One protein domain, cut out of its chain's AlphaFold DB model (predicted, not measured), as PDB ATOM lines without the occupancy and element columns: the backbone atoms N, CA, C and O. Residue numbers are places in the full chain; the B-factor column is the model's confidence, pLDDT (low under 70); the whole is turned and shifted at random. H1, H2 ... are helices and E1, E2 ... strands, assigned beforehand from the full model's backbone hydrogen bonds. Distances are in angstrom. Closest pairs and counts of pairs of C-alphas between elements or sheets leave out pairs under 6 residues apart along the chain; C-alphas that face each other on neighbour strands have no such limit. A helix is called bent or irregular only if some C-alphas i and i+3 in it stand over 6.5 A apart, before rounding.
ATOM      1  N   ASP A 776     161.588 229.560 141.810       90.38
ATOM      2  CA  ASP A 776     160.286 228.915 141.672       90.38
ATOM      3  C   ASP A 776     160.329 227.520 142.317       90.38
ATOM      4  O   ASP A 776     161.307 226.787 142.176       90.38
ATOM      5  N   ILE A 777     159.273 227.131 143.024       91.50
ATOM      6  CA  ILE A 777     159.129 225.826 143.680       91.50
ATOM      7  C   ILE A 777     157.970 225.091 143.019       91.50
ATOM      8  O   ILE A 777     156.842 225.567 143.040       91.50
ATOM      9  N   ASN A 778     158.241 223.914 142.466       91.94
ATOM     10  CA  ASN A 778     157.267 223.046 141.818       91.94
ATOM     11  C   ASN A 778     157.120 221.753 142.618       91.94
ATOM     12  O   ASN A 778     158.096 221.048 142.847       91.94
ATOM     13  N   LEU A 779     155.900 221.407 143.000       92.88
ATOM     14  CA  LEU A 779     155.567 220.202 143.745       92.88
ATOM     15  C   LEU A 779     154.717 219.268 142.878       92.88
ATOM     16  O   LEU A 779     153.711 219.683 142.309       92.88
ATOM     17  N   THR A 780     155.099 217.994 142.809       91.81
ATOM     18  CA  THR A 780     154.272 216.915 142.253       91.81
ATOM     19  C   THR A 780     153.814 215.995 143.375       91.81
ATOM     20  O   THR A 780     154.613 215.563 144.205       91.81
ATOM     21  N   LYS A 781     152.521 215.687 143.409       92.88
ATOM     22  CA  LYS A 781     151.903 214.881 144.451       92.88
ATOM     23  C   LYS A 781     151.595 213.470 143.958       92.88
ATOM     24  O   LYS A 781     150.849 213.297 143.000       92.88
ATOM     25  N   TYR A 782     152.092 212.461 144.663       91.00
ATOM     26  CA  TYR A 782     151.855 211.043 144.384       91.00
ATOM     27  C   TYR A 782     150.890 210.416 145.391       91.00
ATOM     28  O   TYR A 782     150.871 210.794 146.567       91.00
ATOM     29  N   ARG A 783     150.075 209.461 144.921       87.62
ATOM     30  CA  ARG A 783     149.023 208.815 145.728       87.62
ATOM     31  C   ARG A 783     149.491 207.628 146.574       87.62
ATOM     32  O   ARG A 783     148.693 207.122 147.352       87.62
ATOM     33  N   ASP A 784     150.737 207.189 146.411       87.62
ATOM     34  CA  ASP A 784     151.331 206.063 147.145       87.62
ATOM     35  C   ASP A 784     152.748 206.420 147.640       87.62
ATOM     36  O   ASP A 784     153.241 207.515 147.356       87.62
ATOM     37  N   THR A 785     153.389 205.543 148.417       87.06
ATOM     38  CA  THR A 785     154.711 205.789 149.005       87.06
ATOM     39  C   THR A 785     155.822 205.749 147.955       87.06
ATOM     40  O   THR A 785     155.699 205.098 146.914       87.06
ATOM     41  N   TYR A 786     156.939 206.426 148.242       87.25
ATOM     42  CA  TYR A 786     158.110 206.430 147.362       87.25
ATOM     43  C   TYR A 786     158.598 205.005 147.069       87.25
ATOM     44  O   TYR A 786     158.833 204.657 145.917       87.25
ATOM     45  N   GLU A 787     158.675 204.152 148.092       85.69
ATOM     46  CA  GLU A 787     159.184 202.784 147.965       85.69
ATOM     47  C   GLU A 787     158.340 201.922 147.010       85.69
ATOM     48  O   GLU A 787     158.892 201.075 146.314       85.69
ATOM     49  N   ASN A 788     157.024 202.161 146.931       82.25
ATOM     50  CA  ASN A 788     156.122 201.421 146.043       82.25
ATOM     51  C   ASN A 788     156.196 201.899 144.585       82.25
ATOM     52  O   ASN A 788     155.998 201.107 143.664       82.25
ATOM     53  N   LEU A 789     156.429 203.198 144.375       84.62
ATOM     54  CA  LEU A 789     156.370 203.823 143.051       84.62
ATOM     55  C   LEU A 789     157.737 203.948 142.371       84.62
ATOM     56  O   LEU A 789     157.804 203.892 141.146       84.62
ATOM     57  N   PHE A 790     158.803 204.124 143.151       82.69
ATOM     58  CA  PHE A 790     160.156 204.416 142.668       82.69
ATOM     59  C   PHE A 790     161.252 203.583 143.362       82.69
ATOM     60  O   PHE A 790     162.420 203.705 142.999       82.69
ATOM     61  N   GLY A 791     160.910 202.740 144.345       78.50
ATOM     62  CA  GLY A 791     161.861 201.834 145.001       78.50
ATOM     63  C   GLY A 791     162.311 200.660 144.118       78.50
ATOM     64  O   GLY A 791     161.771 200.436 143.037       78.50
ATOM     65  N   GLU A 792     163.282 199.873 144.600       75.38
ATOM     66  CA  GLU A 792     163.880 198.750 143.844       75.38
ATOM     67  C   GLU A 792     162.858 197.695 143.368       75.38
ATOM     68  O   GLU A 792     163.067 197.067 142.330       75.38
ATOM     69  N   ASP A 793     161.745 197.539 144.094       66.94
ATOM     70  CA  ASP A 793     160.671 196.569 143.821       66.94
ATOM     71  C   ASP A 793     159.421 197.200 143.154       66.94
ATOM     72  O   ASP A 793     158.354 196.577 143.119       66.94
ATOM     73  N   ALA A 794     159.505 198.438 142.648       69.62
ATOM     74  CA  ALA A 794     158.362 199.142 142.059       69.62
ATOM     75  C   ALA A 794     157.786 198.419 140.819       69.62
ATOM     76  O   ALA A 794     158.514 197.902 139.969       69.62
ATOM     77  N   SER A 795     156.453 198.383 140.692       62.84
ATOM     78  CA  SER A 795     155.778 197.716 139.560       62.84
ATOM     79  C   SER A 795     155.955 198.485 138.236       62.84
ATOM     80  O   SER A 795     156.012 199.711 138.254       62.84
ATOM     81  N   GLU A 796     155.937 197.805 137.076       58.50
ATOM     82  CA  GLU A 796     156.140 198.397 135.726       58.50
ATOM     83  C   GLU A 796     155.115 199.482 135.296       58.50
ATOM     84  O   GLU A 796     155.177 199.996 134.176       58.50
ATOM     85  N   SER A 797     154.139 199.849 136.135       63.31
ATOM     86  CA  SER A 797     153.196 200.927 135.816       63.31
ATOM     87  C   SER A 797     153.891 202.293 135.846       63.31
ATOM     88  O   SER A 797     154.526 202.613 136.844       63.31
ATOM     89  N   ASN A 798     153.729 203.117 134.799       66.69
ATOM     90  CA  ASN A 798     154.313 204.464 134.736       66.69
ATOM     91  C   ASN A 798     153.935 205.290 135.994       66.69
ATOM     92  O   ASN A 798     152.746 205.600 136.153       66.69
ATOM     93  N   PRO A 799     154.903 205.675 136.849       67.88
ATOM     94  CA  PRO A 799     154.645 206.446 138.064       67.88
ATOM     95  C   PRO A 799     153.966 207.797 137.805       67.88
ATOM     96  O   PRO A 799     153.223 208.278 138.658       67.88
ATOM     97  N   GLU A 800     154.131 208.391 136.616       65.19
ATOM     98  CA  GLU A 800     153.430 209.631 136.241       65.19
ATOM     99  C   GLU A 800     151.898 209.473 136.216       65.19
ATOM    100  O   GLU A 800     151.182 210.439 136.456       65.19
ATOM    101  N   ASN A 801     151.378 208.256 136.019       69.12
ATOM    102  CA  ASN A 801     149.937 207.959 136.065       69.12
ATOM    103  C   ASN A 801     149.427 207.645 137.491       69.12
ATOM    104  O   ASN A 801     148.273 207.242 137.681       69.12
ATOM    105  N   GLN A 802     150.299 207.769 138.496       80.19
ATOM    106  CA  GLN A 802     150.029 207.505 139.914       80.19
ATOM    107  C   GLN A 802     150.011 208.803 140.743       80.19
ATOM    108  O   GLN A 802     150.072 208.765 141.974       80.19
ATOM    109  N   VAL A 803     149.916 209.966 140.088       87.06
ATOM    110  CA  VAL A 803     149.733 211.245 140.779       87.06
ATOM    111  C   VAL A 803     148.391 211.293 141.518       87.06
ATOM    112  O   VAL A 803     147.397 210.691 141.102       87.06
ATOM    113  N   GLN A 804     148.371 211.983 142.654       89.75
ATOM    114  CA  GLN A 804     147.146 212.297 143.376       89.75
ATOM    115  C   GLN A 804     146.596 213.610 142.824       89.75
ATOM    116  O   GLN A 804     147.160 214.670 143.051       89.75
ATOM    117  N   GLU A 805     145.495 213.528 142.092       87.50
ATOM    118  CA  GLU A 805     144.975 214.646 141.293       87.50
ATOM    119  C   GLU A 805     144.065 215.611 142.075       87.50
ATOM    120  O   GLU A 805     143.618 216.606 141.512       87.50
ATOM    121  N   LYS A 806     143.724 215.299 143.335       85.88
ATOM    122  CA  LYS A 806     142.776 216.067 144.164       85.88
ATOM    123  C   LYS A 806     142.855 215.705 145.653       85.88
ATOM    124  O   LYS A 806     143.553 214.763 146.036       85.88
ATOM    125  N   ASP A 807     142.096 216.425 146.475       88.25
ATOM    126  CA  ASP A 807     141.884 216.230 147.921       88.25
ATOM    127  C   ASP A 807     143.099 216.544 148.826       88.25
ATOM    128  O   ASP A 807     142.935 216.637 150.042       88.25
ATOM    129  N   ALA A 808     144.306 216.727 148.273       90.69
ATOM    130  CA  ALA A 808     145.490 217.166 149.021       90.69
ATOM    131  C   ALA A 808     145.659 218.689 148.961       90.69
ATOM    132  O   ALA A 808     145.439 219.307 147.920       90.69
ATOM    133  N   PHE A 809     146.106 219.281 150.065       92.62
ATOM    134  CA  PHE A 809     146.294 220.721 150.205       92.62
ATOM    135  C   PHE A 809     147.631 221.010 150.884       92.62
ATOM    136  O   PHE A 809     147.940 220.409 151.916       92.62
ATOM    137  N   PHE A 810     148.399 221.948 150.330       93.94
ATOM    138  CA  PHE A 810     149.724 222.308 150.818       93.94
ATOM    139  C   PHE A 810     149.852 223.794 151.132       93.94
ATOM    140  O   PHE A 810     149.476 224.653 150.339       93.94
ATOM    141  N   ASP A 811     150.503 224.074 152.257       93.56
ATOM    142  CA  ASP A 811     151.025 225.395 152.585       93.56
ATOM    143  C   ASP A 811     152.549 225.406 152.450       93.56
ATOM    144  O   ASP A 811     153.239 224.502 152.933       93.56
ATOM    145  N   LEU A 812     153.074 226.467 151.839       94.19
ATOM    146  CA  LEU A 812     154.495 226.796 151.872       94.19
ATOM    147  C   LEU A 812     154.741 227.802 152.998       94.19
ATOM    148  O   LEU A 812     154.032 228.800 153.119       94.19
ATOM    149  N   TYR A 813     155.761 227.553 153.805       93.81
ATOM    150  CA  TYR A 813     156.210 228.432 154.874       93.81
ATOM    151  C   TYR A 813     157.624 228.927 154.592       93.81
ATOM    152  O   TYR A 813     158.442 228.199 154.033       93.81
ATOM    153  N   THR A 814     157.919 230.153 155.014       93.31
ATOM    154  CA  THR A 814     159.261 230.738 154.972       93.31
ATOM    155  C   THR A 814     159.696 231.213 156.353       93.31
ATOM    156  O   THR A 814     158.867 231.644 157.155       93.31
ATOM    157  N   ALA A 815     160.991 231.132 156.637       92.06
ATOM    158  CA  ALA A 815     161.609 231.689 157.833       92.06
ATOM    159  C   ALA A 815     162.872 232.468 157.454       92.06
ATOM    160  O   ALA A 815     163.446 232.271 156.377       92.06
ATOM    161  N   ASP A 816     163.289 233.366 158.343       89.81
ATOM    162  CA  ASP A 816     164.570 234.049 158.208       89.81
ATOM    163  C   ASP A 816     165.721 233.077 158.493       89.81
ATOM    164  O   ASP A 816     165.669 232.324 159.473       89.81
ATOM    165  N   LEU A 817     166.733 233.068 157.623       88.12
ATOM    166  CA  LEU A 817     167.874 232.162 157.732       88.12
ATOM    167  C   LEU A 817     168.609 232.365 159.063       88.12
ATOM    168  O   LEU A 817     168.921 231.382 159.732       88.12
ATOM    169  N   ASP A 818     168.810 233.616 159.481       87.12
ATOM    170  CA  ASP A 818     169.548 233.940 160.705       87.12
ATOM    171  C   ASP A 818     168.836 233.391 161.955       87.12
ATOM    172  O   ASP A 818     169.471 232.906 162.897       87.12
ATOM    173  N   ASP A 819     167.500 233.431 161.976       88.06
ATOM    174  CA  ASP A 819     166.703 232.890 163.083       88.06
ATOM    175  C   ASP A 819     166.610 231.360 163.052       88.06
ATOM    176  O   ASP A 819     166.582 230.724 164.115       88.06
ATOM    177  N   TYR A 820     166.608 230.761 161.857       87.94
ATOM    178  CA  TYR A 820     166.706 229.313 161.684       87.94
ATOM    179  C   TYR A 820     168.049 228.776 162.190       87.94
ATOM    180  O   TYR A 820     168.061 227.882 163.040       87.94
ATOM    181  N   GLU A 821     169.169 229.365 161.764       86.44
ATOM    182  CA  GLU A 821     170.514 228.992 162.225       86.44
ATOM    183  C   GLU A 821     170.689 229.210 163.735       86.44
ATOM    184  O   GLU A 821     171.377 228.444 164.414       86.44
ATOM    185  N   ALA A 822     170.014 230.216 164.297       87.94
ATOM    186  CA  ALA A 822     170.003 230.467 165.732       87.94
ATOM    187  C   ALA A 822     169.062 229.544 166.538       87.94
ATOM    188  O   ALA A 822     168.926 229.728 167.753       87.94
ATOM    189  N   GLY A 823     168.418 228.564 165.890       85.50
ATOM    190  CA  GLY A 823     167.579 227.543 166.523       85.50
ATOM    191  C   GLY A 823     166.223 228.046 167.025       85.50
ATOM    192  O   GLY A 823     165.620 227.410 167.888       85.50
ATOM    193  N   ARG A 824     165.747 229.191 166.522       87.19
ATOM    194  CA  ARG A 824     164.465 229.812 166.900       87.19
ATOM    195  C   ARG A 824     163.661 230.306 165.678       87.19
ATOM    196  O   ARG A 824     163.221 231.457 165.678       87.19
ATOM    197  N   PRO A 825     163.475 229.483 164.628       88.94
ATOM    198  CA  PRO A 825     162.763 229.916 163.432       88.94
ATOM    199  C   PRO A 825     161.283 230.165 163.728       88.94
ATOM    200  O   PRO A 825     160.607 229.311 164.302       88.94
ATOM    201  N   VAL A 826     160.766 231.300 163.261       88.25
ATOM    202  CA  VAL A 826     159.323 231.550 163.175       88.25
ATOM    203  C   VAL A 826     158.905 231.365 161.721       88.25
ATOM    204  O   VAL A 826     159.271 232.163 160.859       88.25
ATOM    205  N   TRP A 827     158.145 230.307 161.446       93.62
ATOM    206  CA  TRP A 827     157.721 229.964 160.090       93.62
ATOM    207  C   TRP A 827     156.455 230.726 159.714       93.62
ATOM    208  O   TRP A 827     155.397 230.528 160.308       93.62
ATOM    209  N   VAL A 828     156.533 231.584 158.704       93.06
ATOM    210  CA  VAL A 828     155.415 232.404 158.224       93.06
ATOM    211  C   VAL A 828     154.889 231.847 156.908       93.06
ATOM    212  O   VAL A 828     155.659 231.575 155.989       93.06
ATOM    213  N   LYS A 829     153.568 231.672 156.806       92.94
ATOM    214  CA  LYS A 829     152.915 231.171 155.593       92.94
ATOM    215  C   LYS A 829     153.150 232.113 154.411       92.94
ATOM    216  O   LYS A 829     152.853 233.306 154.495       92.94
ATOM    217  N   VAL A 830     153.625 231.561 153.300       90.75
ATOM    218  CA  VAL A 830     153.731 232.245 152.009       90.75
ATOM    219  C   VAL A 830     152.329 232.368 151.419       90.75
ATOM    220  O   VAL A 830     151.604 231.381 151.296       90.75
ATOM    221  N   LYS A 831     151.930 233.591 151.069       86.94
ATOM    222  CA  LYS A 831     150.620 233.890 150.481       86.94
ATOM    223  C   LYS A 831     150.785 234.410 149.062       86.94
ATOM    224  O   LYS A 831     151.778 235.073 148.768       86.94
ATOM    225  N   ALA A 832     149.779 234.155 148.226       80.50
ATOM    226  CA  ALA A 832     149.641 234.843 146.952       80.50
ATOM    227  C   ALA A 832     149.557 236.356 147.217       80.50
ATOM    228  O   ALA A 832     148.835 236.806 148.113       80.50
ATOM    229  N   GLY A 833     150.356 237.133 146.496       73.69
ATOM    230  CA  GLY A 833     150.588 238.545 146.788       73.69
ATOM    231  C   GLY A 833     151.424 239.206 145.702       73.69
ATOM    232  O   GLY A 833     151.611 238.625 144.635       73.69
ATOM    233  N   SER A 834     151.915 240.422 145.947       61.00
ATOM    234  CA  SER A 834     152.622 241.218 144.941       61.00
ATOM    235  C   SER A 834     153.934 240.592 144.464       61.00
ATOM    236  O   SER A 834     155.011 240.882 144.973       61.00
ATOM    237  N   GLY A 835     153.825 239.727 143.458       72.69
ATOM    238  CA  GLY A 835     154.951 239.057 142.815       72.69
ATOM    239  C   GLY A 835     155.091 237.573 143.125       72.69
ATOM    240  O   GLY A 835     155.932 236.939 142.502       72.69
ATOM    241  N   ILE A 836     154.270 237.021 144.026       84.31
ATOM    242  CA  ILE A 836     154.261 235.585 144.333       84.31
ATOM    243  C   ILE A 836     152.978 234.971 143.785       84.31
ATOM    244  O   ILE A 836     151.885 235.239 144.294       84.31
ATOM    245  N   GLU A 837     153.119 234.129 142.763       86.19
ATOM    246  CA  GLU A 837     152.014 233.354 142.197       86.19
ATOM    247  C   GLU A 837     151.990 231.965 142.837       86.19
ATOM    248  O   GLU A 837     153.008 231.274 142.866       86.19
ATOM    249  N   ILE A 838     150.821 231.560 143.337       87.38
ATOM    250  CA  ILE A 838     150.555 230.196 143.798       87.38
ATOM    251  C   ILE A 838     149.592 229.575 142.795       87.38
ATOM    252  O   ILE A 838     148.512 230.115 142.568       87.38
ATOM    253  N   ALA A 839     149.973 228.460 142.183       86.88
ATOM    254  CA  ALA A 839     149.154 227.796 141.179       86.88
ATOM    255  C   ALA A 839     148.993 226.312 141.526       86.88
ATOM    256  O   ALA A 839     149.974 225.572 141.397       86.88
ATOM    257  N   PRO A 840     147.787 225.850 141.921       86.31
ATOM    258  CA  PRO A 840     146.532 226.611 142.071       86.31
ATOM    259  C   PRO A 840     146.498 227.578 143.271       86.31
ATOM    260  O   PRO A 840     147.080 227.291 144.311       86.31
ATOM    261  N   GLU A 841     145.764 228.693 143.146       81.25
ATOM    262  CA  GLU A 841     145.755 229.826 144.103       81.25
ATOM    263  C   GLU A 841     145.371 229.438 145.537       81.25
ATOM    264  O   GLU A 841     145.844 230.034 146.504       81.25
ATOM    265  N   ASN A 842     144.531 228.417 145.690       79.19
ATOM    266  CA  ASN A 842     144.108 227.947 146.998       79.19
ATOM    267  C   ASN A 842     145.138 227.035 147.679       79.19
ATOM    268  O   ASN A 842     144.940 226.755 148.846       79.19
ATOM    269  N   GLY A 843     146.213 226.590 147.017       79.19
ATOM    270  CA  GLY A 843     147.153 225.607 147.580       79.19
ATOM    271  C   GLY A 843     146.645 224.160 147.521       79.19
ATOM    272  O   GLY A 843     147.273 223.253 148.065       79.19
ATOM    273  N   GLU A 844     145.517 223.919 146.851       86.94
ATOM    274  CA  GLU A 844     144.984 222.581 146.611       86.94
ATOM    275  C   GLU A 844     145.653 221.950 145.389       86.94
ATOM    276  O   GLU A 844     145.910 222.602 144.376       86.94
ATOM    277  N   VAL A 845     145.919 220.652 145.462       85.19
ATOM    278  CA  VAL A 845     146.421 219.894 144.324       85.19
ATOM    279  C   VAL A 845     145.321 219.798 143.261       85.19
ATOM    280  O   VAL A 845     144.251 219.249 143.509       85.19
ATOM    281  N   SER A 846     145.584 220.340 142.069       73.44
ATOM    282  CA  SER A 846     144.645 220.299 140.935       73.44
ATOM    283  C   SER A 846     144.784 219.021 140.112       73.44
ATOM    284  O   SER A 846     145.762 218.297 140.266       73.44
ATOM    285  N   GLY A 847     143.867 218.800 139.158       76.38
ATOM    286  CA  GLY A 847     143.746 217.598 138.313       76.38
ATOM    287  C   GLY A 847     144.997 217.100 137.568       76.38
ATOM    288  O   GLY A 847     144.936 216.068 136.914       76.38
ATOM    289  N   THR A 848     146.126 217.810 137.641       79.31
ATOM    290  CA  THR A 848     147.439 217.368 137.135       79.31
ATOM    291  C   THR A 848     148.366 216.806 138.223       79.31
ATOM    292  O   THR A 848     149.481 216.391 137.920       79.31
ATOM    293  N   GLY A 849     147.943 216.819 139.490       84.44
ATOM    294  CA  GLY A 849     148.758 216.429 140.639       84.44
ATOM    295  C   GLY A 849     149.861 217.426 140.996       84.44
ATOM    296  O   GLY A 849     150.802 217.056 141.694       84.44
ATOM    297  N   ARG A 850     149.804 218.662 140.484       89.31
ATOM    298  CA  ARG A 850     150.893 219.646 140.591       89.31
ATOM    299  C   ARG A 850     150.461 220.933 141.284       89.31
ATOM    300  O   ARG A 850     149.312 221.360 141.163       89.31
ATOM    301  N   LEU A 851     151.424 221.536 141.976       90.94
ATOM    302  CA  LEU A 851     151.329 222.816 142.670       90.94
ATOM    303  C   LEU A 851     152.640 223.582 142.466       90.94
ATOM    304  O   LEU A 851     153.705 222.970 142.408       90.94
ATOM    305  N   SER A 852     152.586 224.903 142.344       91.31
ATOM    306  CA  SER A 852     153.789 225.724 142.196       91.31
ATOM    307  C   SER A 852     153.680 227.052 142.928       91.31
ATOM    308  O   SER A 852     152.589 227.601 143.065       91.31
ATOM    309  N   TRP A 853     154.828 227.548 143.377       92.25
ATOM    310  CA  TRP A 853     155.029 228.888 143.913       92.25
ATOM    311  C   TRP A 853     156.121 229.555 143.087       92.25
ATOM    312  O   TRP A 853     157.227 229.022 143.019       92.25
ATOM    313  N   THR A 854     155.832 230.687 142.456       89.75
ATOM    314  CA  THR A 854     156.801 231.384 141.595       89.75
ATOM    315  C   THR A 854     157.130 232.773 142.127       89.75
ATOM    316  O   THR A 854     156.333 233.356 142.863       89.75
ATOM    317  N   GLY A 855     158.316 233.283 141.789       86.69
ATOM    318  CA  GLY A 855     158.759 234.628 142.176       86.69
ATOM    319  C   GLY A 855     159.153 234.763 143.650       86.69
ATOM    320  O   GLY A 855     159.031 235.837 144.241       86.69
ATOM    321  N   LEU A 856     159.610 233.675 144.274       89.69
ATOM    322  CA  LEU A 856     159.954 233.659 145.693       89.69
ATOM    323  C   LEU A 856     161.310 234.342 145.957       89.69
ATOM    324  O   LEU A 856     162.276 234.072 145.237       89.69
ATOM    325  N   PRO A 857     161.428 235.182 147.002       87.69
ATOM    326  CA  PRO A 857     162.696 235.803 147.380       87.69
ATOM    327  C   PRO A 857     163.679 234.775 147.951       87.69
ATOM    328  O   PRO A 857     163.291 233.846 148.657       87.69
ATOM    329  N   VAL A 858     164.966 234.953 147.667       84.50
ATOM    330  CA  VAL A 858     166.015 233.985 148.035       84.50
ATOM    331  C   VAL A 858     166.908 234.505 149.154       84.50
ATOM    332  O   VAL A 858     167.248 233.759 150.070       84.50
ATOM    333  N   GLU A 859     167.283 235.784 149.108       83.12
ATOM    334  CA  GLU A 859     168.232 236.369 150.056       83.12
ATOM    335  C   GLU A 859     167.719 236.266 151.506       83.12
ATOM    336  O   GLU A 859     166.655 236.783 151.850       83.12
ATOM    337  N   GLY A 860     168.476 235.562 152.358       84.62
ATOM    338  CA  GLY A 860     168.181 235.402 153.787       84.62
ATOM    339  C   GLY A 860     166.945 234.555 154.114       84.62
ATOM    340  O   GLY A 860     166.444 234.640 155.236       84.62
ATOM    341  N   LYS A 861     166.421 233.757 153.172       88.94
ATOM    342  CA  LYS A 861     165.197 232.960 153.374       88.94
ATOM    343  C   LYS A 861     165.423 231.459 153.234       88.94
ATOM    344  O   LYS A 861     166.156 230.992 152.368       88.94
ATOM    345  N   VAL A 862     164.707 230.703 154.066       91.94
ATOM    346  CA  VAL A 862     164.544 229.244 153.955       91.94
ATOM    347  C   VAL A 862     163.066 228.891 153.805       91.94
ATOM    348  O   VAL A 862     162.201 229.643 154.259       91.94
ATOM    349  N   TYR A 863     162.772 227.753 153.168       93.25
ATOM    350  CA  TYR A 863     161.410 227.335 152.815       93.25
ATOM    351  C   TYR A 863     161.083 225.919 153.299       93.25
ATOM    352  O   TYR A 863     161.942 225.035 153.276       93.25
ATOM    353  N   ALA A 864     159.829 225.694 153.697       93.88
ATOM    354  CA  ALA A 864     159.327 224.400 154.149       93.88
ATOM    355  C   ALA A 864     157.874 224.140 153.712       93.88
ATOM    356  O   ALA A 864     157.076 225.071 153.614       93.88
ATOM    357  N   LEU A 865     157.520 222.874 153.477       94.94
ATOM    358  CA  LEU A 865     156.180 222.431 153.070       94.94
ATOM    359  C   LEU A 865     155.392 221.802 154.217       94.94
ATOM    360  O   LEU A 865     155.931 221.030 155.009       94.94
ATOM    361  N   TYR A 866     154.087 222.048 154.222       94.12
ATOM    362  CA  TYR A 866     153.112 221.412 155.100       94.12
ATOM    363  C   TYR A 866     151.945 220.859 154.273       94.12
ATOM    364  O   TYR A 866     151.331 221.623 153.535       94.12
ATOM    365  N   GLU A 867     151.613 219.572 154.416       94.12
ATOM    366  CA  GLU A 867     150.355 219.008 153.897       94.12
ATOM    367  C   GLU A 867     149.287 219.028 154.997       94.12
ATOM    368  O   GLU A 867     149.539 218.606 156.129       94.12
ATOM    369  N   HIS A 868     148.087 219.495 154.663       91.81
ATOM    370  CA  HIS A 868     146.931 219.421 155.556       91.81
ATOM    371  C   HIS A 868     146.358 218.005 155.606       91.81
ATOM    372  O   HIS A 868     146.422 217.248 154.641       91.81
ATOM    373  N   GLU A 869     145.727 217.652 156.727       87.25
ATOM    374  CA  GLU A 869     145.065 216.353 156.837       87.25
ATOM    375  C   GLU A 869     143.911 216.198 155.836       87.25
ATOM    376  O   GLU A 869     142.993 217.021 155.771       87.25
ATOM    377  N   ILE A 870     143.905 215.074 155.113       88.19
ATOM    378  CA  ILE A 870     142.858 214.746 154.143       88.19
ATOM    379  C   ILE A 870     141.663 214.119 154.873       88.19
ATOM    380  O   ILE A 870     141.633 212.920 155.166       88.19
ATOM    381  N   THR A 871     140.660 214.940 155.177       83.81
ATOM    382  CA  THR A 871     139.500 214.557 156.009       83.81
ATOM    383  C   THR A 871     138.281 214.069 155.213       83.81
ATOM    384  O   THR A 871     137.365 213.464 155.779       83.81
ATOM    385  N   SER A 872     138.271 214.263 153.892       79.81
ATOM    386  CA  SER A 872     137.180 213.883 152.982       79.81
ATOM    387  C   SER A 872     137.703 213.542 151.581       79.81
ATOM    388  O   SER A 872     138.873 213.773 151.300       79.81
ATOM    389  N   GLY A 873     136.843 213.021 150.700       84.19
ATOM    390  CA  GLY A 873     137.203 212.696 149.312       84.19
ATOM    391  C   GLY A 873     137.657 211.248 149.106       84.19
ATOM    392  O   GLY A 873     137.490 210.399 149.987       84.19
ATOM    393  N   ASP A 874     138.216 210.965 147.929       82.44
ATOM    394  CA  ASP A 874     138.646 209.613 147.533       82.44
ATOM    395  C   ASP A 874     139.914 209.186 148.287       82.44
ATOM    396  O   ASP A 874     140.138 207.997 148.525       82.44
ATOM    397  N   TYR A 875     140.707 210.170 148.714       84.38
ATOM    398  CA  TYR A 875     141.947 209.995 149.469       84.38
ATOM    399  C   TYR A 875     141.767 210.249 150.975       84.38
ATOM    400  O   TYR A 875     142.746 210.479 151.688       84.38
ATOM    401  N   LYS A 876     140.524 210.204 151.488       84.31
ATOM    402  CA  LYS A 876     140.235 210.364 152.923       84.31
ATOM    403  C   LYS A 876     141.150 209.457 153.752       84.31
ATOM    404  O   LYS A 876     141.248 208.259 153.482       84.31
ATOM    405  N   ASN A 877     141.764 210.032 154.787       83.25
ATOM    406  CA  ASN A 877     142.693 209.376 155.712       83.25
ATOM    407  C   ASN A 877     144.064 208.981 155.130       83.25
ATOM    408  O   ASN A 877     144.828 208.307 155.820       83.25
ATOM    409  N   TYR A 878     144.418 209.393 153.912       87.00
ATOM    410  CA  TYR A 878     145.793 209.252 153.421       87.00
ATOM    411  C   TYR A 878     146.718 210.174 154.227       87.00
ATOM    412  O   TYR A 878     146.297 211.237 154.685       87.00
ATOM    413  N   MET A 879     147.973 209.763 154.420       85.38
ATOM    414  CA  MET A 879     148.939 210.502 155.244       85.38
ATOM    415  C   MET A 879     150.214 210.802 154.468       85.38
ATOM    416  O   MET A 879     150.748 209.892 153.829       85.38
ATOM    417  N   LEU A 880     150.742 212.024 154.581       90.38
ATOM    418  CA  LEU A 880     152.067 212.362 154.064       90.38
ATOM    419  C   LEU A 880     153.123 211.422 154.647       90.38
ATOM    420  O   LEU A 880     153.326 211.361 155.859       90.38
ATOM    421  N   ASN A 881     153.786 210.673 153.773       89.50
ATOM    422  CA  ASN A 881     154.804 209.700 154.143       89.50
ATOM    423  C   ASN A 881     156.216 210.275 154.019       89.50
ATOM    424  O   ASN A 881     157.045 210.051 154.898       89.50
ATOM    425  N   SER A 882     156.505 210.956 152.910       91.62
ATOM    426  CA  SER A 882     157.810 211.563 152.654       91.62
ATOM    427  C   SER A 882     157.734 212.626 151.558       91.62
ATOM    428  O   SER A 882     156.840 212.603 150.709       91.62
ATOM    429  N   VAL A 883     158.694 213.550 151.578       93.44
ATOM    430  CA  VAL A 883     158.936 214.521 150.505       93.44
ATOM    431  C   VAL A 883     160.367 214.339 150.017       93.44
ATOM    432  O   VAL A 883     161.271 214.161 150.830       93.44
ATOM    433  N   HIS A 884     160.563 214.371 148.702       92.38
ATOM    434  CA  HIS A 884     161.849 214.164 148.035       92.38
ATOM    435  C   HIS A 884     162.121 215.296 147.051       92.38
ATOM    436  O   HIS A 884     161.191 215.942 146.557       92.38
ATOM    437  N   ARG A 885     163.394 215.537 146.742       90.19
ATOM    438  CA  ARG A 885     163.791 216.475 145.688       90.19
ATOM    439  C   ARG A 885     163.614 215.807 144.324       90.19
ATOM    440  O   ARG A 885     163.813 214.608 144.197       90.19
ATOM    441  N   MET A 886     163.245 216.564 143.298       87.19
ATOM    442  CA  MET A 886     163.283 216.079 141.917       87.19
ATOM    443  C   MET A 886     164.665 216.352 141.328       87.19
ATOM    444  O   MET A 886     165.114 217.502 141.301       87.19
ATOM    445  N   ASP A 887     165.319 215.310 140.832       78.12
ATOM    446  CA  ASP A 887     166.435 215.429 139.902       78.12
ATOM    447  C   ASP A 887     165.932 215.192 138.466       78.12
ATOM    448  O   ASP A 887     164.785 214.809 138.241       78.12
ATOM    449  N   GLY A 888     166.753 215.476 137.452       67.38
ATOM    450  CA  GLY A 888     166.336 215.369 136.046       67.38
ATOM    451  C   GLY A 888     165.850 213.977 135.596       67.38
ATOM    452  O   GLY A 888     165.385 213.864 134.464       67.38
ATOM    453  N   ASN A 889     165.949 212.942 136.442       69.81
ATOM    454  CA  ASN A 889     165.493 211.577 136.180       69.81
ATOM    455  C   ASN A 889     164.277 211.154 137.029       69.81
ATOM    456  O   ASN A 889     163.783 210.041 136.837       69.81
ATOM    457  N   GLY A 890     163.778 212.005 137.933       78.38
ATOM    458  CA  GLY A 890     162.649 211.706 138.813       78.38
ATOM    459  C   GLY A 890     162.889 212.132 140.268       78.38
ATOM    460  O   GLY A 890     163.798 212.910 140.552       78.38
ATOM    461  N   PRO A 891     162.055 211.673 141.212       87.62
ATOM    462  CA  PRO A 891     162.267 211.918 142.635       87.62
ATOM    463  C   PRO A 891     163.529 211.191 143.128       87.62
ATOM    464  O   PRO A 891     163.723 210.017 142.824       87.62
ATOM    465  N   SER A 892     164.371 211.884 143.894       87.19
ATOM    466  CA  SER A 892     165.575 211.329 144.519       87.19
ATOM    467  C   SER A 892     165.234 210.278 145.577       87.19
ATOM    468  O   SER A 892     164.169 210.348 146.176       87.19
ATOM    469  N   GLU A 893     166.167 209.374 145.895       85.06
ATOM    470  CA  GLU A 893     166.003 208.401 146.993       85.06
ATOM    471  C   GLU A 893     166.056 209.049 148.392       85.06
ATOM    472  O   GLU A 893     165.481 208.536 149.356       85.06
ATOM    473  N   GLU A 894     166.739 210.191 148.515       87.75
ATOM    474  CA  GLU A 894     166.905 210.897 149.785       87.75
ATOM    475  C   GLU A 894     165.639 211.663 150.203       87.75
ATOM    476  O   GLU A 894     165.188 212.594 149.529       87.75
ATOM    477  N   LYS A 895     165.118 211.306 151.384       89.56
ATOM    478  CA  LYS A 895     163.998 211.994 152.040       89.56
ATOM    479  C   LYS A 895     164.453 213.342 152.596       89.56
ATOM    480  O   LYS A 895     165.468 213.421 153.287       89.56
ATOM    481  N   LEU A 896     163.653 214.382 152.371       91.38
ATOM    482  CA  LEU A 896     163.864 215.696 152.975       91.38
ATOM    483  C   LEU A 896     163.691 215.658 154.499       91.38
ATOM    484  O   LEU A 896     162.974 214.820 155.053       91.38
ATOM    485  N   THR A 897     164.328 216.616 155.176       91.44
ATOM    486  CA  THR A 897     164.306 216.720 156.641       91.44
ATOM    487  C   THR A 897     162.915 217.117 157.139       91.44
ATOM    488  O   THR A 897     162.402 218.179 156.782       91.44
ATOM    489  N   LEU A 898     162.329 216.284 158.003       91.88
ATOM    490  CA  LEU A 898     161.092 216.572 158.729       91.88
ATOM    491  C   LEU A 898     161.407 217.344 160.017       91.88
ATOM    492  O   LEU A 898     162.142 216.857 160.874       91.88
ATOM    493  N   LEU A 899     160.826 218.530 160.165       90.81
ATOM    494  CA  LEU A 899     160.848 219.310 161.399       90.81
ATOM    495  C   LEU A 899     159.558 219.036 162.173       90.81
ATOM    496  O   LEU A 899     158.471 219.434 161.750       90.81
ATOM    497  N   GLU A 900     159.678 218.336 163.300       89.75
ATOM    498  CA  GLU A 900     158.546 218.029 164.176       89.75
ATOM    499  C   GLU A 900     158.203 219.222 165.078       89.75
ATOM    500  O   GLU A 900     159.092 219.856 165.644       89.75
ATOM    501  N   ASN A 901     156.908 219.488 165.263       87.69
ATOM    502  CA  ASN A 901     156.392 220.535 166.155       87.69
ATOM    503  C   ASN A 901     156.934 221.957 165.884       87.69
ATOM    504  O   ASN A 901     157.195 222.721 166.817       87.69
ATOM    505  N   ALA A 902     157.118 222.326 164.614       90.12
ATOM    506  CA  ALA A 902     157.581 223.655 164.228       90.12
ATOM    507  C   ALA A 902     156.515 224.729 164.510       90.12
ATOM    508  O   ALA A 902     155.330 224.539 164.216       90.12
ATOM    509  N   GLU A 903     156.938 225.878 165.049       91.88
ATOM    510  CA  GLU A 903     156.055 227.021 165.296       91.88
ATOM    511  C   GLU A 903     155.756 227.759 163.983       91.88
ATOM    512  O   GLU A 903     156.638 228.364 163.369       91.88
ATOM    513  N   THR A 904     154.492 227.711 163.559       93.25
ATOM    514  CA  THR A 904     154.006 228.303 162.307       93.25
ATOM    515  C   THR A 904     153.001 229.427 162.555       93.25
ATOM    516  O   THR A 904     152.200 229.360 163.488       93.25
ATOM    517  N   LYS A 905     153.007 230.455 161.701       92.69
ATOM    518  CA  LYS A 905     152.100 231.611 161.734       92.69
ATOM    519  C   LYS A 905     151.454 231.855 160.375       92.69
ATOM    520  O   LYS A 905     152.097 231.734 159.334       92.69
ATOM    521  N   GLU A 906     150.194 232.282 160.383       89.94
ATOM    522  CA  GLU A 906     149.446 232.593 159.153       89.94
ATOM    523  C   GLU A 906     149.886 233.912 158.488       89.94
ATOM    524  O   GLU A 906     149.582 234.142 157.322       89.94
ATOM    525  N   SER A 907     150.582 234.803 159.195       87.00
ATOM    526  CA  SER A 907     151.254 235.990 158.644       87.00
ATOM    527  C   SER A 907     152.328 236.479 159.617       87.00
ATOM    528  O   SER A 907     152.307 236.112 160.793       87.00
ATOM    529  N   ALA A 908     153.254 237.320 159.145       81.12
ATOM    530  CA  ALA A 908     154.328 237.870 159.978       81.12
ATOM    531  C   ALA A 908     153.787 238.652 161.193       81.12
ATOM    532  O   ALA A 908     154.320 238.533 162.293       81.12
ATOM    533  N   ASP A 909     152.673 239.366 161.007       82.75
ATOM    534  CA  ASP A 909     152.019 240.169 162.049       82.75
ATOM    535  C   ASP A 909     151.072 239.361 162.960       82.75
ATOM    536  O   ASP A 909     150.476 239.918 163.884       82.75
ATOM    537  N   SER A 910     150.896 238.056 162.715       85.12
ATOM    538  CA  SER A 910     150.002 237.214 163.516       85.12
ATOM    539  C   SER A 910     150.548 236.998 164.931       85.12
ATOM    540  O   SER A 910     151.706 236.607 165.132       85.12
ATOM    541  N   THR A 911     149.682 237.191 165.929       81.56
ATOM    542  CA  THR A 911     149.950 236.803 167.322       81.56
ATOM    543  C   THR A 911     149.638 235.336 167.596       81.56
ATOM    544  O   THR A 911     150.151 234.793 168.569       81.56
ATOM    545  N   ASP A 912     148.839 234.698 166.738       85.50
ATOM    546  CA  ASP A 912     148.457 233.293 166.863       85.50
ATOM    547  C   ASP A 912     149.454 232.400 166.110       85.50
ATOM    548  O   ASP A 912     149.812 232.691 164.959       85.50
ATOM    549  N   SER A 913     149.885 231.315 166.762       87.75
ATOM    550  CA  SER A 913     150.823 230.318 166.236       87.75
ATOM    551  C   SER A 913     150.278 228.894 166.379       87.75
ATOM    552  O   SER A 913     149.591 228.579 167.352       87.75
ATOM    553  N   ALA A 914     150.631 228.012 165.446       89.69
ATOM    554  CA  ALA A 914     150.284 226.594 165.471       89.69
ATOM    555  C   ALA A 914     151.540 225.716 165.401       89.69
ATOM    556  O   ALA A 914     152.477 226.026 164.666       89.69
ATOM    557  N   SER A 915     151.539 224.602 166.135       90.44
ATOM    558  CA  SER A 915     152.578 223.571 166.041       90.44
ATOM    559  C   SER A 915     152.268 222.643 164.867       90.44
ATOM    560  O   SER A 915     151.191 222.041 164.846       90.44
ATOM    561  N   ARG A 916     153.164 222.544 163.876       91.56
ATOM    562  CA  ARG A 916     152.981 221.702 162.677       91.56
ATOM    563  C   ARG A 916     154.241 220.898 162.352       91.56
ATOM    564  O   ARG A 916     155.351 221.332 162.638       91.56
ATOM    565  N   ASN A 917     154.064 219.745 161.707       91.25
ATOM    566  CA  ASN A 917     155.169 218.957 161.158       91.25
ATOM    567  C   ASN A 917     155.417 219.385 159.708       91.25
ATOM    568  O   ASN A 917     154.527 219.224 158.874       91.25
ATOM    569  N   ILE A 918     156.591 219.945 159.415       93.88
ATOM    570  CA  ILE A 918     156.901 220.564 158.114       93.88
ATOM    571  C   ILE A 918     158.185 219.990 157.504       93.88
ATOM    572  O   ILE A 918     159.118 219.648 158.226       93.88
ATOM    573  N   TYR A 919     158.249 219.892 156.177       94.06
ATOM    574  CA  TYR A 919     159.407 219.373 155.441       94.06
ATOM    575  C   TYR A 919     160.267 220.510 154.902       94.06
ATOM    576  O   TYR A 919     159.787 221.323 154.115       94.06
ATOM    577  N   LEU A 920     161.536 220.555 155.295       92.94
ATOM    578  CA  LEU A 920     162.483 221.578 154.858       92.94
ATOM    579  C   LEU A 920     162.926 221.330 153.406       92.94
ATOM    580  O   LEU A 920     163.362 220.230 153.075       92.94
ATOM    581  N   LEU A 921     162.813 222.346 152.544       89.50
ATOM    582  CA  LEU A 921     163.088 222.230 151.104       89.50
ATOM    583  C   LEU A 921     164.561 222.425 150.723       89.50
ATOM    584  O   LEU A 921     164.988 221.967 149.664       89.50
ATOM    585  N   GLY A 922     165.332 223.084 151.588       77.75
ATOM    586  CA  GLY A 922     166.794 223.117 151.545       77.75
ATOM    587  C   GLY A 922     167.386 222.149 152.569       77.75
ATOM    588  O   GLY A 922     166.733 221.776 153.538       77.75
ATOM    589  N   ASP A 923     168.645 221.766 152.417       70.62
ATOM    590  CA  ASP A 923     169.412 220.988 153.407       70.62
ATOM    591  C   ASP A 923     169.838 221.829 154.635       70.62
ATOM    592  O   ASP A 923     170.879 221.593 155.244       70.62
ATOM    593  N   GLY A 924     169.037 222.836 154.999       65.31
ATOM    594  CA  GLY A 924     169.398 223.876 155.965       65.31
ATOM    595  C   GLY A 924     170.130 225.074 155.356       65.31
ATOM    596  O   GLY A 924     170.436 226.005 156.092       65.31
ATOM    597  N   SER A 925     170.380 225.079 154.040       70.81
ATOM    598  CA  SER A 925     170.973 226.202 153.304       70.81
ATOM    599  C   SER A 925     169.964 226.950 152.416       70.81
ATOM    600  O   SER A 925     168.854 226.476 152.152       70.81
ATOM    601  N   VAL A 926     170.354 228.148 151.971       76.25
ATOM    602  CA  VAL A 926     169.588 228.961 151.014       76.25
ATOM    603  C   VAL A 926     169.637 228.304 149.634       76.25
ATOM    604  O   VAL A 926     170.707 227.935 149.153       76.25
ATOM    605  N   LEU A 927     168.479 228.177 148.985       84.69
ATOM    606  CA  LEU A 927     168.381 227.695 147.605       84.69
ATOM    607  C   LEU A 927     169.060 228.691 146.642       84.69
ATOM    608  O   LEU A 927     169.027 229.892 146.869       84.69
ATOM    609  N   GLU A 928     169.681 228.223 145.560       83.88
ATOM    610  CA  GLU A 928     170.367 229.105 144.604       83.88
ATOM    611  C   GLU A 928     169.364 229.968 143.820       83.88
ATOM    612  O   GLU A 928     168.363 229.482 143.293       83.88
ATOM    613  N   SER A 929     169.650 231.267 143.713       84.44
ATOM    614  CA  SER A 929     168.802 232.224 142.997       84.44
ATOM    615  C   SER A 929     168.821 232.018 141.479       84.44
ATOM    616  O   SER A 929     169.863 231.711 140.901       84.44
ATOM    617  N   GLY A 930     167.701 232.306 140.818       81.69
ATOM    618  CA  GLY A 930     167.531 232.265 139.366       81.69
ATOM    619  C   GLY A 930     167.166 230.886 138.812       81.69
ATOM    620  O   GLY A 930     167.383 230.641 137.626       81.69
ATOM    621  N   ALA A 931     166.644 229.986 139.653       84.06
ATOM    622  CA  ALA A 931     166.340 228.603 139.295       84.06
ATOM    623  C   ALA A 931     164.929 228.160 139.726       84.06
ATOM    624  O   ALA A 931     164.317 228.724 140.634       84.06
ATOM    625  N   ALA A 932     164.440 227.093 139.089       88.00
ATOM    626  CA  ALA A 932     163.259 226.354 139.521       88.00
ATOM    627  C   ALA A 932     163.658 225.045 140.214       88.00
ATOM    628  O   ALA A 932     164.460 224.271 139.692       88.00
ATOM    629  N   TYR A 933     163.037 224.769 141.356       88.94
ATOM    630  CA  TYR A 933     163.242 223.567 142.153       88.94
ATOM    631  C   TYR A 933     162.016 222.666 142.082       88.94
ATOM    632  O   TYR A 933     160.899 223.108 142.338       88.94
ATOM    633  N   GLY A 934     162.217 221.397 141.731       90.75
ATOM    634  CA  GLY A 934     161.166 220.386 141.744       90.75
ATOM    635  C   GLY A 934     161.196 219.552 143.023       90.75
ATOM    636  O   GLY A 934     162.268 219.179 143.497       90.75
ATOM    637  N   PHE A 935     160.022 219.212 143.543       93.19
ATOM    638  CA  PHE A 935     159.821 218.353 144.705       93.19
ATOM    639  C   PHE A 935     158.690 217.355 144.454       93.19
ATOM    640  O   PHE A 935     157.772 217.607 143.670       93.19
ATOM    641  N   ALA A 936     158.748 216.220 145.140       92.38
ATOM    642  CA  ALA A 936     157.760 215.155 145.074       92.38
ATOM    643  C   ALA A 936     157.261 214.803 146.478       92.38
ATOM    644  O   ALA A 936     158.059 214.432 147.335       92.38
ATOM    645  N   ALA A 937     155.952 214.894 146.712       93.75
ATOM    646  CA  ALA A 937     155.321 214.481 147.966       93.75
ATOM    647  C   ALA A 937     154.583 213.149 147.784       93.75
ATOM    648  O   ALA A 937     153.797 212.989 146.848       93.75
ATOM    649  N   PHE A 938     154.804 212.205 148.695       92.12
ATOM    650  CA  PHE A 938     154.263 210.847 148.635       92.12
ATOM    651  C   PHE A 938     153.359 210.593 149.829       92.12
ATOM    652  O   PHE A 938     153.803 210.752 150.968       92.12
ATOM    653  N   ASN A 939     152.119 210.159 149.585       89.19
ATOM    654  CA  ASN A 939     151.225 209.754 150.671       89.19
ATOM    655  C   ASN A 939     151.172 208.245 150.801       89.19
ATOM    656  O   ASN A 939     151.217 207.521 149.819       89.19
ATOM    657  N   LYS A 940     151.007 207.776 152.029       85.88
ATOM    658  CA  LYS A 940     150.659 206.393 152.308       85.88
ATOM    659  C   LYS A 940     149.134 206.229 152.216       85.88
ATOM    660  O   LYS A 940     148.425 206.962 152.919       85.88
ATOM    661  N   PRO A 941     148.620 205.287 151.401       82.50
ATOM    662  CA  PRO A 941     147.194 204.993 151.331       82.50
ATOM    663  C   PRO A 941     146.609 204.537 152.669       82.50
ATOM    664  O   PRO A 941     147.238 203.777 153.409       82.50
TER     665      PRO A 941
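What this domain is: This is residues 776 to 941 of the 1175 residues of an uncharacterized protein of Clostridium sp. AM58-1XD (UniProt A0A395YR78). A strongly twisted sheet of six strands covers one side of a small closed barrel of five strands; the strands E2 and E6 make the barrel's wall toward the sheet, and the short helices H1 and H2 sit by one end of the sheet while H3 is at the far end of the barrel. The barrel is irregular: E3 has three residues, and E9 and E10 bend sharply. The printed part has 166 residues, with elements in the order E1 H1 H2 E2 H3 E3 E4 E5 E6 E7 E8 E9 E10 E11; the sheet, in the order E4 E5 E1 E11 E7 E8, is mixed, as is the barrel. The class is mostly strand, and the whole is compact, with a radius of gyration of the C-alphas of 15.6 A and spans of 47 by 33 by 29 A.

Where its parts are: In the sheet, E4 is residues 837 to 839, E5 850 to 856, E1 776 to 782, E11 931 to 940, E7 879 to 887 and E8 890 to 895. E1 begins at C-alpha 776 (160.286, 228.915, 141.672); E11, 30.1 A long, ends at C-alpha 940 (150.659, 206.393, 152.308), and E7 is 23.8 A long. In the barrel, E2 is residues 810 to 816, 20.3 A, E3 827 to 829, E9 898 to 905, E10 913 to 920 and E6 861 to 867, 20.4 A. H1 is residues 786 to 789, H2 799 to 802 and H3 817 to 821.

How they stand to each other: E1 and E11 are parallel at 22 degrees, with N 778 and O 933 2.8 A apart, within hydrogen-bond range. E5 is antiparallel to E1, with N 777 and O 853 at 2.8 A, and forms a hairpin with E4, with N 839 and O 852 at 2.9 A. E7 is antiparallel to E11, with N 886 and O 934 at 2.8 A, and forms a hairpin with E8, with N 892 and O 885 at 2.8 A. E8 runs on into E9 across a break of 2 residues, at 95 degrees. Round the barrel, N and O pairs within range are N 814 and O 828 for antiparallel E2 and E3, 2.8 A; N 905 and O 827 for parallel E3 and E9, 2.8 A; N 902 and O 916 for the hairpin E9 and E10, 2.8 A; N 865 and O 919 for antiparallel E10 and E6, 2.8 A; and N 813 and O 864 for antiparallel E6 and E2, 2.8 A. The closest C-alphas of E7 and E10, Val 883 and Tyr 919, are 6.9 A apart. H1 is on the sheet at a height of 8.2 A, H2 only grazes it, and H3 is on the barrel. The one O i to N i+4 pair in H3 is within hydrogen-bond range; H1 and H2 are too short for one, and each has its one O i to N i+3 pair within range.

The domain as a whole: The two C-alphas farthest apart, of Glu 796 and Thr 911, are 50.1 A apart. The printed part has no cut, and its one long link is E6 to E7, 11 residues. The mean pLDDT of the printed part is 85.6; residues 793 to 801, 834, 888 to 889 and 924 are under 70.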